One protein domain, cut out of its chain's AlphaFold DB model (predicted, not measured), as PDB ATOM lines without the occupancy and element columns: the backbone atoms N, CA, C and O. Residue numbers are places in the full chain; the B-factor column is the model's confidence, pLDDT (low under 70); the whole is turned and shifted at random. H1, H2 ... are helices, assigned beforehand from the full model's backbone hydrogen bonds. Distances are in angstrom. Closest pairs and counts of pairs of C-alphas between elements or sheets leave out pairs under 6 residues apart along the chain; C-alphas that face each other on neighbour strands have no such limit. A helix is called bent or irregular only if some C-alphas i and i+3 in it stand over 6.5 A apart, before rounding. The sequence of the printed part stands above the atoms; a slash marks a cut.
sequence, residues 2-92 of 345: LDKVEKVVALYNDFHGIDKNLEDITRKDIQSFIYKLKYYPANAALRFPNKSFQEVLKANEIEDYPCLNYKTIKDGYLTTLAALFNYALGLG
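AT A GLANCE: This is residues 2 to 92 of the 345 residues of the protein "Tyr recombinase domain-containing protein" of Saprospiraceae bacterium (UniProt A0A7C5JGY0). Two helices, H2 and H5, run side by side in opposite directions as a narrow V, meeting between the last part of H2 and the first part of H5, and H1 lies across them over one side. H4 packs by its beginning on the last part of H1 and points away at one end of the long axis, with short H3 near it, while the last part of H5 reaches to the other end. The printed part has 91 residues with five named helices, in the order H1, H2, H3, H4, H5, and no named strand; its class is all helix. It is compact, with a radius of gyration of the C-alphas of 13.4 A, yet elongated in outline, spanning 44 by 26 by 24 A.

IN THESE COORDINATES: Find C-alpha 2 at (14.724, 77.729, 135.545); here H1 begins, and it runs through residues 2 to 16 over 21.1 A. Go on to C-alpha 27 at (17.586, 60.297, 121.417), where H2, residues 27 to 39, sets out over 19.7 A. Next come H3, residues 44 to 47, 5.0 A long, and H4, residues 53 to 63, 15.0 A long. Last is H5, residues 70 to 90, the longest helix, 28.3 A from first to last C-alpha; it ends at C-alpha 90, (20.953, 78.000, 119.415). H5 is neither bent nor irregular, but only just: C-alphas 75 and 78 are 6.3 A apart.

HOW THE PARTS SIT: Start at H1. Its residues 4 to 9 touch residues 77 to 84 of H5 at 80 degrees, about perpendicular; the closest C-alphas, those of Val 5 and Thr 80, are 6.2 A apart. Its residues 11 to 15 touch H4, also about perpendicular at 81 degrees, closest at the C-alphas of Phe 15 and Phe 53, 5.3 A. H1 and H2 are close but not clearly touching, with the C-alphas of Phe 15 and Phe 33 closest at 6.9 A. Residues 34 to 38 of H2 touch residues 70 to 78 of H5 at a shallow tilt of 24 degrees, opposite ways; the closest C-alphas, those of Leu 37 and Ile 73, are 6.8 A apart. Helix packing is mostly crossed, only just: of 3 touching pairs, 1 is at a shallow tilt. H3 touches no helix but is near H4, the C-alphas of Ala 44 and Val 56 being closest at 7.2 A. H3 and H5 are apart. In H1 every O i to N i+4 pair is within hydrogen-bond range, against 7 of 9 in H2, 6 of 7 in H4 and 15 of 17 in H5; H3 is too short for such a pair.

THE WHOLE: Look to Ile 62 and Gly 92 for the two C-alphas farthest apart, 44.4 A. The printed part has no cut and no long link; H2 to H3 and H3 to H4 are tight. Mean pLDDT of the printed part is 92.1, and no printed residue is under 70.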
ATOM      1  N   LEU A   2      13.468  78.349 135.083       82.88
ATOM      2  CA  LEU A   2      14.724  77.729 135.545       82.88
ATOM      3  C   LEU A   2      14.519  76.619 136.593       82.88
ATOM      4  O   LEU A   2      14.819  75.479 136.290       82.88
ATOM      5  N   ASP A   3      13.824  76.892 137.706       84.00
ATOM      6  CA  ASP A   3      13.492  75.865 138.726       84.00
ATOM      7  C   ASP A   3      12.816  74.594 138.160       84.00
ATOM      8  O   ASP A   3      13.023  73.487 138.651       84.00
ATOM      9  N   LYS A   4      12.005  74.723 137.098       87.38
ATOM     10  CA  LYS A   4      11.387  73.560 136.439       87.38
ATOM     11  C   LYS A   4      12.421  72.784 135.621       87.38
ATOM     12  O   LYS A   4      12.381  71.559 135.626       87.38
ATOM     13  N   VAL A   5      13.290  73.491 134.898       91.00
ATOM     14  CA  VAL A   5      14.373  72.895 134.105       91.00
ATOM     15  C   VAL A   5      15.325  72.145 135.030       91.00
ATOM     16  O   VAL A   5      15.521  70.955 134.822       91.00
ATOM     17  N   GLU A   6      15.800  72.786 136.097       91.50
ATOM     18  CA  GLU A   6      16.699  72.194 137.097       91.50
ATOM     19  C   GLU A   6      16.129  70.899 137.682       91.50
ATOM     20  O   GLU A   6      16.806  69.878 137.689       91.50
ATOM     21  N   LYS A   7      14.852  70.887 138.085       92.06
ATOM     22  CA  LYS A   7      14.201  69.673 138.614       92.06
ATOM     23  C   LYS A   7      14.091  68.545 137.591       92.06
ATOM     24  O   LYS A   7      14.224  67.379 137.951       92.06
ATOM     25  N   VAL A   8      13.792  68.871 136.332       94.31
ATOM     26  CA  VAL A   8      13.688  67.867 135.262       94.31
ATOM     27  C   VAL A   8      15.065  67.302 134.916       94.31
ATOM     28  O   VAL A   8      15.175  66.093 134.740       94.31
ATOM     29  N   VAL A   9      16.093  68.153 134.857       92.50
ATOM     30  CA  VAL A   9      17.483  67.749 134.605       92.50
ATOM     31  C   VAL A   9      18.021  66.914 135.763       92.50
ATOM     32  O   VAL A   9      18.539  65.832 135.521       92.50
ATOM     33  N   ALA A  10      17.806  67.328 137.013       91.94
ATOM     34  CA  ALA A  10      18.219  66.558 138.186       91.94
ATOM     35  C   ALA A  10      17.612  65.146 138.185       91.94
ATOM     36  O   ALA A  10      18.323  64.170 138.404       91.94
ATOM     37  N   LEU A  11      16.318  65.020 137.861       94.19
ATOM     38  CA  LEU A  11      15.669  63.710 137.761       94.19
ATOM     39  C   LEU A  11      16.182  62.880 136.571       94.19
ATOM     40  O   LEU A  11      16.232  61.655 136.649       94.19
ATOM     41  N   TYR A  12      16.531  63.528 135.458       94.56
ATOM     42  CA  TYR A  12      17.124  62.861 134.299       94.56
ATOM     43  C   TYR A  12      18.526  62.319 134.613       94.56
ATOM     44  O   TYR A  12      18.821  61.174 134.273       94.56
ATOM     45  N   ASN A  13      19.355  63.105 135.301       92.25
ATOM     46  CA  ASN A  13      20.693  62.697 135.726       92.25
ATOM     47  C   ASN A  13      20.623  61.547 136.742       92.25
ATOM     48  O   ASN A  13      21.311  60.544 136.580       92.25
ATOM     49  N   ASP A  14      19.720  61.636 137.723       93.25
ATOM     50  CA  ASP A  14      19.439  60.559 138.684       93.25
ATOM     51  C   ASP A  14      18.990  59.256 137.987       93.25
ATOM     52  O   ASP A  14      19.428  58.165 138.345       93.25
ATOM     53  N   PHE A  15      18.188  59.344 136.917       94.00
ATOM     54  CA  PHE A  15      17.800  58.169 136.128       94.00
ATOM     55  C   PHE A  15      18.989  57.454 135.467       94.00
ATOM     56  O   PHE A  15      19.017  56.220 135.459       94.00
ATOM     57  N   HIS A  16      19.935  58.207 134.897       87.12
ATOM     58  CA  HIS A  16      21.112  57.646 134.221       87.12
ATOM     59  C   HIS A  16      22.240  57.268 135.183       87.12
ATOM     60  O   HIS A  16      23.112  56.490 134.805       87.12
ATOM     61  N   GLY A  17      22.230  57.796 136.411       79.06
ATOM     62  CA  GLY A  17      23.265  57.555 137.418       79.06
ATOM     63  C   GLY A  17      24.618  58.201 137.098       79.06
ATOM     64  O   GLY A  17      25.585  57.958 137.813       79.06
ATOM     65  N   ILE A  18      24.693  59.009 136.037       74.69
ATOM     66  CA  ILE A  18      25.876  59.757 135.603       74.69
ATOM     67  C   ILE A  18      25.453  61.118 135.053       74.69
ATOM     68  O   ILE A  18      24.397  61.241 134.425       74.69
ATOM     69  N   ASP A  19      26.292  62.130 135.261       75.25
ATOM     70  CA  ASP A  19      26.146  63.422 134.597       75.25
ATOM     71  C   ASP A  19      26.773  63.308 133.201       75.25
ATOM     72  O   ASP A  19      27.989  63.182 133.064       75.25
ATOM     73  N   LYS A  20      25.934  63.225 132.164       77.38
ATOM     74  CA  LYS A  20      26.397  63.190 130.769       77.38
ATOM     75  C   LYS A  20      26.560  64.617 130.263       77.38
ATOM     76  O   LYS A  20      25.674  65.444 130.487       77.38
ATOM     77  N   ASN A  21      27.618  64.880 129.494       85.56
ATOM     78  CA  ASN A  21      27.704  66.130 128.746       85.56
ATOM     79  C   ASN A  21      26.515  66.242 127.785       85.56
ATOM     80  O   ASN A  21      26.013  65.240 127.268       85.56
ATOM     81  N   LEU A  22      26.060  67.472 127.532       86.00
ATOM     82  CA  LEU A  22      24.897  67.725 126.673       86.00
ATOM     83  C   LEU A  22      25.057  67.133 125.264       86.00
ATOM     84  O   LEU A  22      24.075  66.653 124.700       86.00
ATOM     85  N   GLU A  23      26.277  67.147 124.728       88.75
ATOM     86  CA  GLU A  23      26.642  66.606 123.412       88.75
ATOM     87  C   GLU A  23      26.539  65.074 123.322       88.75
ATOM     88  O   GLU A  23      26.196  64.540 122.268       88.75
ATOM     89  N   ASP A  24      26.718  64.372 124.444       90.12
ATOM     90  CA  ASP A  24      26.680  62.905 124.514       90.12
ATOM     91  C   ASP A  24      25.258  62.350 124.685       90.12
ATOM     92  O   ASP A  24      25.026  61.135 124.650       90.12
ATOM     93  N   ILE A  25      24.273  63.223 124.919       93.00
ATOM     94  CA  ILE A  25      22.897  62.804 125.159       93.00
ATOM     95  C   ILE A  25      22.214  62.461 123.837       93.00
ATOM     96  O   ILE A  25      21.870  63.319 123.025       93.00
ATOM     97  N   THR A  26      21.909  61.177 123.658       93.31
ATOM     98  CA  THR A  26      21.255  60.680 122.447       93.31
ATOM     99  C   THR A  26      19.731  60.673 122.570       93.31
ATOM    100  O   THR A  26      19.143  60.653 123.656       93.31
ATOM    101  N   ARG A  27      19.037  60.554 121.429       95.12
ATOM    102  CA  ARG A  27      17.586  60.297 121.417       95.12
ATOM    103  C   ARG A  27      17.208  59.030 122.187       95.12
ATOM    104  O   ARG A  27      16.134  58.992 122.787       95.12
ATOM    105  N   LYS A  28      18.058  57.997 122.186       94.38
ATOM    106  CA  LYS A  28      17.814  56.737 122.906       94.38
ATOM    107  C   LYS A  28      17.815  56.957 124.419       94.38
ATOM    108  O   LYS A  28      16.973  56.382 125.110       94.38
ATOM    109  N   ASP A  29      18.693  57.823 124.917       94.12
ATOM    110  CA  ASP A  29      18.752  58.182 126.335       94.12
ATOM    111  C   ASP A  29      17.469  58.891 126.787       94.12
ATOM    112  O   ASP A  29      16.823  58.464 127.748       94.12
ATOM    113  N   ILE A  30      17.031  59.909 126.033       95.56
ATOM    114  CA  ILE A  30      15.761  60.604 126.292       95.56
ATOM    115  C   ILE A  30      14.581  59.630 126.188       95.56
ATOM    116  O   ILE A  30      13.687  59.635 127.035       95.56
ATOM    117  N   GLN A  31      14.564  58.783 125.157       96.31
ATOM    118  CA  GLN A  31      13.476  57.839 124.917       96.31
ATOM    119  C   GLN A  31      13.314  56.855 126.082       96.31
ATOM    120  O   GLN A  31      12.181  56.589 126.493       96.31
ATOM    121  N   SER A  32      14.431  56.367 126.629       95.12
ATOM    122  CA  SER A  32      14.470  55.435 127.761       95.12
ATOM    123  C   SER A  32      13.956  56.090 129.044       95.12
ATOM    124  O   SER A  32      13.092  55.527 129.719       95.12
ATOM    125  N   PHE A  33      14.399  57.320 129.323       96.25
ATOM    126  CA  PHE A  33      13.906  58.114 130.449       96.25
ATOM    127  C   PHE A  33      12.392  58.355 130.363       96.25
ATOM    128  O   PHE A  33      11.644  58.024 131.284       96.25
ATOM    129  N   ILE A  34      11.909  58.862 129.221       96.44
ATOM    130  CA  ILE A  34      10.484  59.148 128.999       96.44
ATOM    131  C   ILE A  34       9.623  57.885 129.134       96.44
ATOM    132  O   ILE A  34       8.502  57.962 129.642       96.44
ATOM    133  N   TYR A  35      10.134  56.720 128.724       95.31
ATOM    134  CA  TYR A  35       9.429  55.449 128.900       95.31
ATOM    135  C   TYR A  35       9.326  55.038 130.368       95.31
ATOM    136  O   TYR A  35       8.261  54.603 130.810       95.31
ATOM    137  N   LYS A  36      10.405  55.213 131.136       95.56
ATOM    138  CA  LYS A  36      10.436  54.866 132.559       95.56
ATOM    139  C   LYS A  36       9.586  55.797 133.422       95.56
ATOM    140  O   LYS A  36       8.996  55.326 134.390       95.56
ATOM    141  N   LEU A  37       9.393  57.056 133.020       95.50
ATOM    142  CA  LEU A  37       8.488  57.981 133.714       95.50
ATOM    143  C   LEU A  37       7.032  57.491 133.805       95.50
ATOM    144  O   LEU A  37       6.318  57.927 134.705       95.50
ATOM    145  N   LYS A  38       6.577  56.573 132.938       92.12
ATOM    146  CA  LYS A  38       5.237  55.961 133.056       92.12
ATOM    147  C   LYS A  38       5.062  55.162 134.352       92.12
ATOM    148  O   LYS A  38       3.939  55.044 134.828       92.12
ATOM    149  N   TYR A  39       6.147  54.621 134.896       93.62
ATOM    150  CA  TYR A  39       6.158  53.854 136.145       93.62
ATOM    151  C   TYR A  39       6.558  54.710 137.347       93.62
ATOM    152  O   TYR A  39       6.533  54.247 138.480       93.62
ATOM    153  N   TYR A  40       6.937  55.965 137.102       95.12
ATOM    154  CA  TYR A  40       7.344  56.869 138.159       95.12
ATOM    155  C   TYR A  40       6.095  57.442 138.855       95.12
ATOM    156  O   TYR A  40       5.197  57.958 138.174       95.12
ATOM    157  N   PRO A  41       5.999  57.370 140.192       94.00
ATOM    158  CA  PRO A  41       4.827  57.810 140.936       94.00
ATOM    159  C   PRO A  41       4.645  59.330 140.864       94.00
ATOM    160  O   PRO A  41       5.598  60.110 140.925       94.00
ATOM    161  N   ALA A  42       3.396  59.795 140.789       89.62
ATOM    162  CA  ALA A  42       3.104  61.213 140.997       89.62
ATOM    163  C   ALA A  42       3.562  61.649 142.404       89.62
ATOM    164  O   ALA A  42       3.537  60.860 143.338       89.62
ATOM    165  N   ASN A  43       3.983  62.901 142.595       89.75
ATOM    166  CA  ASN A  43       4.462  63.378 143.905       89.75
ATOM    167  C   ASN A  43       5.559  62.487 144.543       89.75
ATOM    168  O   ASN A  43       5.619  62.396 145.767       89.75
ATOM    169  N   ALA A  44       6.411  61.836 143.739       92.00
ATOM    170  CA  ALA A  44       7.427  60.896 144.224       92.00
ATOM    171  C   ALA A  44       8.287  61.459 145.361       92.00
ATOM    172  O   ALA A  44       8.454  60.790 146.366       92.00
ATOM    173  N   ALA A  45       8.729  62.719 145.264       89.88
ATOM    174  CA  ALA A  45       9.532  63.364 146.306       89.88
ATOM    175  C   ALA A  45       8.847  63.420 147.689       89.88
ATOM    176  O   ALA A  45       9.531  63.483 148.704       89.88
ATOM    177  N   LEU A  46       7.507  63.406 147.737       89.56
ATOM    178  CA  LEU A  46       6.743  63.340 148.990       89.56
ATOM    179  C   LEU A  46       6.510  61.897 149.453       89.56
ATOM    180  O   LEU A  46       6.469  61.650 150.651       89.56
ATOM    181  N   ARG A  47       6.316  60.965 148.514       92.12
ATOM    182  CA  ARG A  47       6.028  59.547 148.798       92.12
ATOM    183  C   ARG A  47       7.287  58.762 149.174       92.12
ATOM    184  O   ARG A  47       7.234  57.860 149.997       92.12
ATOM    185  N   PHE A  48       8.411  59.135 148.580       94.56
ATOM    186  CA  PHE A  48       9.697  58.456 148.660       94.56
ATOM    187  C   PHE A  48      10.813  59.490 148.868       94.56
ATOM    188  O   PHE A  48      11.622  59.724 147.966       94.56
ATOM    189  N   PRO A  49      10.835  60.176 150.025       93.31
ATOM    190  CA  PRO A  49      11.850  61.185 150.294       93.31
ATOM    191  C   PRO A  49      13.248  60.556 150.272       93.31
ATOM    192  O   PRO A  49      13.448  59.457 150.789       93.31
ATOM    193  N   ASN A  50      14.211  61.273 149.689       92.81
ATOM    194  CA  ASN A  50      15.629  60.894 149.617       92.81
ATOM    195  C   ASN A  50      15.933  59.565 148.895       92.81
ATOM    196  O   ASN A  50      17.006  59.008 149.100       92.81
ATOM    197  N   LYS A  51      15.020  59.059 148.056       94.44
ATOM    198  CA  LYS A  51      15.265  57.888 147.200       94.44
ATOM    199  C   LYS A  51      15.664  58.311 145.784       94.44
ATOM    200  O   LYS A  51      15.074  59.241 145.234       94.44
ATOM    201  N   SER A  52      16.614  57.590 145.194       94.94
ATOM    202  CA  SER A  52      16.992  57.699 143.779       94.94
ATOM    203  C   SER A  52      15.879  57.215 142.851       94.94
ATOM    204  O   SER A  52      14.959  56.498 143.259       94.94
ATOM    205  N   PHE A  53      15.979  57.540 141.564       95.75
ATOM    206  CA  PHE A  53      14.993  57.174 140.553       95.75
ATOM    207  C   PHE A  53      14.696  55.669 140.547       95.75
ATOM    208  O   PHE A  53      13.535  55.256 140.507       95.75
ATOM    209  N   GLN A  54      15.744  54.843 140.609       95.44
ATOM    210  CA  GLN A  54      15.616  53.385 140.579       95.44
ATOM    211  C   GLN A  54      15.009  52.838 141.874       95.44
ATOM    212  O   GLN A  54      14.181  51.929 141.828       95.44
ATOM    213  N   GLU A  55      15.374  53.400 143.027       96.25
ATOM    214  CA  GLU A  55      14.782  53.023 144.314       96.25
ATOM    215  C   GLU A  55      13.309  53.415 144.401       96.25
ATOM    216  O   GLU A  55      12.515  52.665 144.966       96.25
ATOM    217  N   VAL A  56      12.926  54.556 143.819       97.31
ATOM    218  CA  VAL A  56      11.526  54.975 143.711       97.31
ATOM    219  C   VAL A  56      10.729  53.986 142.865       97.31
ATOM    220  O   VAL A  56       9.640  53.600 143.278       97.31
ATOM    221  N   LEU A  57      11.251  53.557 141.710       96.50
ATOM    222  CA  LEU A  57      10.563  52.568 140.875       96.50
ATOM    223  C   LEU A  57      10.358  51.247 141.625       96.50
ATOM    224  O   LEU A  57       9.226  50.783 141.713       96.50
ATOM    225  N   LYS A  58      11.419  50.702 142.234       96.56
ATOM    226  CA  LYS A  58      11.346  49.460 143.023       96.56
ATOM    227  C   LYS A  58      10.383  49.578 144.202       96.56
ATOM    228  O   LYS A  58       9.612  48.668 144.467       96.56
ATOM    229  N   ALA A  59      10.412  50.699 144.919       95.50
ATOM    230  CA  ALA A  59       9.500  50.915 146.036       95.50
ATOM    231  C   ALA A  59       8.042  51.016 145.561       95.50
ATOM    232  O   ALA A  59       7.144  50.495 146.214       95.50
ATOM    233  N   ASN A  60       7.798  51.640 144.408       95.50
ATOM    234  CA  ASN A  60       6.450  51.784 143.872       95.50
ATOM    235  C   ASN A  60       5.892  50.502 143.237       95.50
ATOM    236  O   ASN A  60       4.685  50.421 143.056       95.50
ATOM    237  N   GLU A  61       6.726  49.506 142.922       94.44
ATOM    238  CA  GLU A  61       6.257  48.155 142.568       94.44
ATOM    239  C   GLU A  61       5.557  47.462 143.749       94.44
ATOM    240  O   GLU A  61       4.709  46.602 143.531       94.44
ATOM    241  N   ILE A  62       5.891  47.855 144.984       94.06
ATOM    242  CA  ILE A  62       5.292  47.327 146.217       94.06
ATOM    243  C   ILE A  62       4.120  48.209 146.665       94.06
ATOM    244  O   ILE A  62       3.048  47.707 146.980       94.06
ATOM    245  N   GLU A  63       4.323  49.527 146.695       92.00
ATOM    246  CA  GLU A  63       3.341  50.482 147.233       92.00
ATOM    247  C   GLU A  63       2.209  50.840 146.253       92.00
ATOM    248  O   GLU A  63       1.195  51.398 146.663       92.00
ATOM    249  N   ASP A  64       2.408  50.583 144.956       91.00
ATOM    250  CA  ASP A  64       1.444  50.795 143.865       91.00
ATOM    251  C   ASP A  64       0.772  52.185 143.850       91.00
ATOM    252  O   ASP A  64      -0.416  52.358 143.563       91.00
ATOM    253  N   TYR A  65       1.532  53.248 144.150       90.75
ATOM    254  CA  TYR A  65       0.963  54.588 144.058       90.75
ATOM    255  C   TYR A  65       0.706  54.994 142.595       90.75
ATOM    256  O   TYR A  65       1.521  54.710 141.712       90.75
ATOM    257  N   PRO A  66      -0.331  55.822 142.329       88.25
ATOM    258  CA  PRO A  66      -0.628  56.304 140.983       88.25
ATOM    259  C   PRO A  66       0.548  57.029 140.315       88.25
ATOM    260  O   PRO A  66       1.085  58.007 140.861       88.25
ATOM    261  N   CYS A  67       0.887  56.582 139.104       91.94
ATOM    262  CA  CYS A  67       1.999  57.079 138.296       91.94
ATOM    263  C   CYS A  67       1.692  58.347 137.489       91.94
ATOM    264  O   CYS A  67       0.552  58.811 137.375       91.94
ATOM    265  N   LEU A  68       2.744  58.938 136.918       90.69
ATOM    266  CA  LEU A  68       2.634  60.107 136.054       90.69
ATOM    267  C   LEU A  68       1.761  59.817 134.826       90.69
ATOM    268  O   LEU A  68       1.956  58.853 134.088       90.69
ATOM    269  N   ASN A  69       0.811  60.712 134.557       87.06
ATOM    270  CA  ASN A  69      -0.028  60.611 133.365       87.06
ATOM    271  C   ASN A  69       0.703  61.099 132.098       87.06
ATOM    272  O   ASN A  69       1.633  61.909 132.164       87.06
ATOM    273  N   TYR A  70       0.193  60.686 130.931       88.75
ATOM    274  CA  TYR A  70       0.716  61.041 129.604       88.75
ATOM    275  C   TYR A  70       1.002  62.542 129.435       88.75
ATOM    276  O   TYR A  70       2.041  62.923 128.900       88.75
ATOM    277  N   LYS A  71       0.095  63.417 129.897       86.25
ATOM    278  CA  LYS A  71       0.240  64.874 129.745       86.25
ATOM    279  C   LYS A  71       1.369  65.414 130.616       86.25
ATOM    280  O   LYS A  71       2.110  66.275 130.160       86.25
ATOM    281  N   THR A  72       1.515  64.919 131.841       91.00
ATOM    282  CA  THR A  72       2.626  65.308 132.712       91.00
ATOM    283  C   THR A  72       3.958  64.883 132.101       91.00
ATOM    284  O   THR A  72       4.874  65.696 132.051       91.00
ATOM    285  N   ILE A  73       4.053  63.669 131.555       94.38
ATOM    286  CA  ILE A  73       5.271  63.199 130.876       94.38
ATOM    287  C   ILE A  73       5.564  64.061 129.637       94.38
ATOM    288  O   ILE A  73       6.671  64.574 129.485       94.38
ATOM    289  N   LYS A  74       4.557  64.296 128.786       93.25
ATOM    290  CA  LYS A  74       4.692  65.083 127.554       93.25
ATOM    291  C   LYS A  74       4.981  66.567 127.813       93.25
ATOM    292  O   LYS A  74       6.044  67.055 127.450       93.25
ATOM    293  N   ASP A  75       4.045  67.277 128.440       90.00
ATOM    294  CA  ASP A  75       4.074  68.741 128.593       90.00
ATOM    295  C   ASP A  75       4.969  69.178 129.774       90.00
ATOM    296  O   ASP A  75       5.451  70.314 129.855       90.00
ATOM    297  N   GLY A  76       5.155  68.285 130.748       90.88
ATOM    298  CA  GLY A  76       5.968  68.518 131.937       90.88
ATOM    299  C   GLY A  76       7.442  68.226 131.694       90.88
ATOM    300  O   GLY A  76       8.251  69.134 131.869       90.88
ATOM    301  N   TYR A  77       7.779  67.004 131.279       95.44
ATOM    302  CA  TYR A  77       9.165  66.542 131.157       95.44
ATOM    303  C   TYR A  77       9.709  66.715 129.736       95.44
ATOM    304  O   TYR A  77      10.632  67.505 129.540       95.44
ATOM    305  N   LEU A  78       9.102  66.068 128.732       96.06
ATOM    306  CA  LEU A  78       9.623  66.077 127.358       96.06
ATOM    307  C   LEU A  78       9.682  67.491 126.763       96.06
ATOM    308  O   LEU A  78      10.703  67.863 126.198       96.06
ATOM    309  N   THR A  79       8.640  68.313 126.928       94.94
ATOM    310  CA  THR A  79       8.658  69.712 126.456       94.94
ATOM    311  C   THR A  79       9.726  70.559 127.155       94.94
ATOM    312  O   THR A  79      10.281  71.462 126.537       94.94
ATOM    313  N   THR A  80      10.037  70.281 128.425       95.62
ATOM    314  CA  THR A  80      11.086  71.015 129.157       95.62
ATOM    315  C   THR A  80      12.470  70.637 128.642       95.62
ATOM    316  O   THR A  80      13.253  71.529 128.331       95.62
ATOM    317  N   LEU A  81      12.734  69.337 128.465       95.38
ATOM    318  CA  LEU A  81      13.965  68.854 127.833       95.38
ATOM    319  C   LEU A  81      14.098  69.398 126.407       95.38
ATOM    320  O   LEU A  81      15.160  69.870 126.023       95.38
ATOM    321  N   ALA A  82      13.010  69.410 125.633       95.38
ATOM    322  CA  ALA A  82      13.029  69.938 124.275       95.38
ATOM    323  C   ALA A  82      13.411  71.419 124.257       95.38
ATOM    324  O   ALA A  82      14.243  71.819 123.452       95.38
ATOM    325  N   ALA A  83      12.852  72.228 125.157       94.25
ATOM    326  CA  ALA A  83      13.209  73.637 125.259       94.25
ATOM    327  C   ALA A  83      14.682  73.847 125.659       94.25
ATOM    328  O   ALA A  83      15.321  74.737 125.106       94.25
ATOM    329  N   LEU A  84      15.228  73.013 126.556       94.25
ATOM    330  CA  LEU A  84      16.651  73.036 126.917       94.25
ATOM    331  C   LEU A  84      17.547  72.736 125.706       94.25
ATOM    332  O   LEU A  84      18.435  73.524 125.403       94.25
ATOM    333  N   PHE A  85      17.282  71.652 124.969       95.31
ATOM    334  CA  PHE A  85      18.083  71.287 123.795       95.31
ATOM    335  C   PHE A  85      17.935  72.270 122.627       95.31
ATOM    336  O   PHE A  85      18.898  72.502 121.912       95.31
ATOM    337  N   ASN A  86      16.764  72.891 122.444       95.31
ATOM    338  CA  ASN A  86      16.615  73.970 121.459       95.31
ATOM    339  C   ASN A  86      17.461  75.196 121.835       95.31
ATOM    340  O   ASN A  86      18.051  75.823 120.961       95.31
ATOM    341  N   TYR A  87      17.527  75.535 123.125       94.12
ATOM    342  CA  TYR A  87      18.387  76.613 123.600       94.12
ATOM    343  C   TYR A  87      19.872  76.275 123.407       94.12
ATOM    344  O   TYR A  87      20.609  77.092 122.869       94.12
ATOM    345  N   ALA A  88      20.286  75.051 123.754       93.50
ATOM    346  CA  ALA A  88      21.652  74.564 123.550       93.50
ATOM    347  C   ALA A  88      22.061  74.549 122.065       93.50
ATOM    348  O   ALA A  88      23.161  74.978 121.736       93.50
ATOM    349  N   LEU A  89      21.160  74.131 121.167       94.81
ATOM    350  CA  LEU A  89      21.381  74.185 119.719       94.81
ATOM    351  C   LEU A  89      21.603  75.629 119.247       94.81
ATOM    352  O   LEU A  89      22.517  75.894 118.479       94.81
ATOM    353  N   GLY A  90      20.796  76.578 119.738       94.56
ATOM    354  CA  GLY A  90      20.953  78.000 119.415       94.56
ATOM    355  C   GLY A  90      22.264  78.616 119.917       94.56
ATOM    356  O   GLY A  90      22.713  79.611 119.357       94.56
ATOM    357  N   LEU A  91      22.879  78.023 120.944       95.06
ATOM    358  CA  LEU A  91      24.209  78.385 121.442       95.06
ATOM    359  C   LEU A  91      25.351  77.628 120.744       95.06
ATOM    360  O   LEU A  91      26.511  77.916 121.022       95.06
ATOM    361  N   GLY A  92      25.049  76.662 119.871       93.44
ATOM    362  CA  GLY A  92      26.050  75.796 119.246       93.44
ATOM    363  C   GLY A  92      26.658  74.750 120.189       93.44
ATOM    364  O   GLY A  92      27.720  74.221 119.895       93.44
TER     365      GLY A  92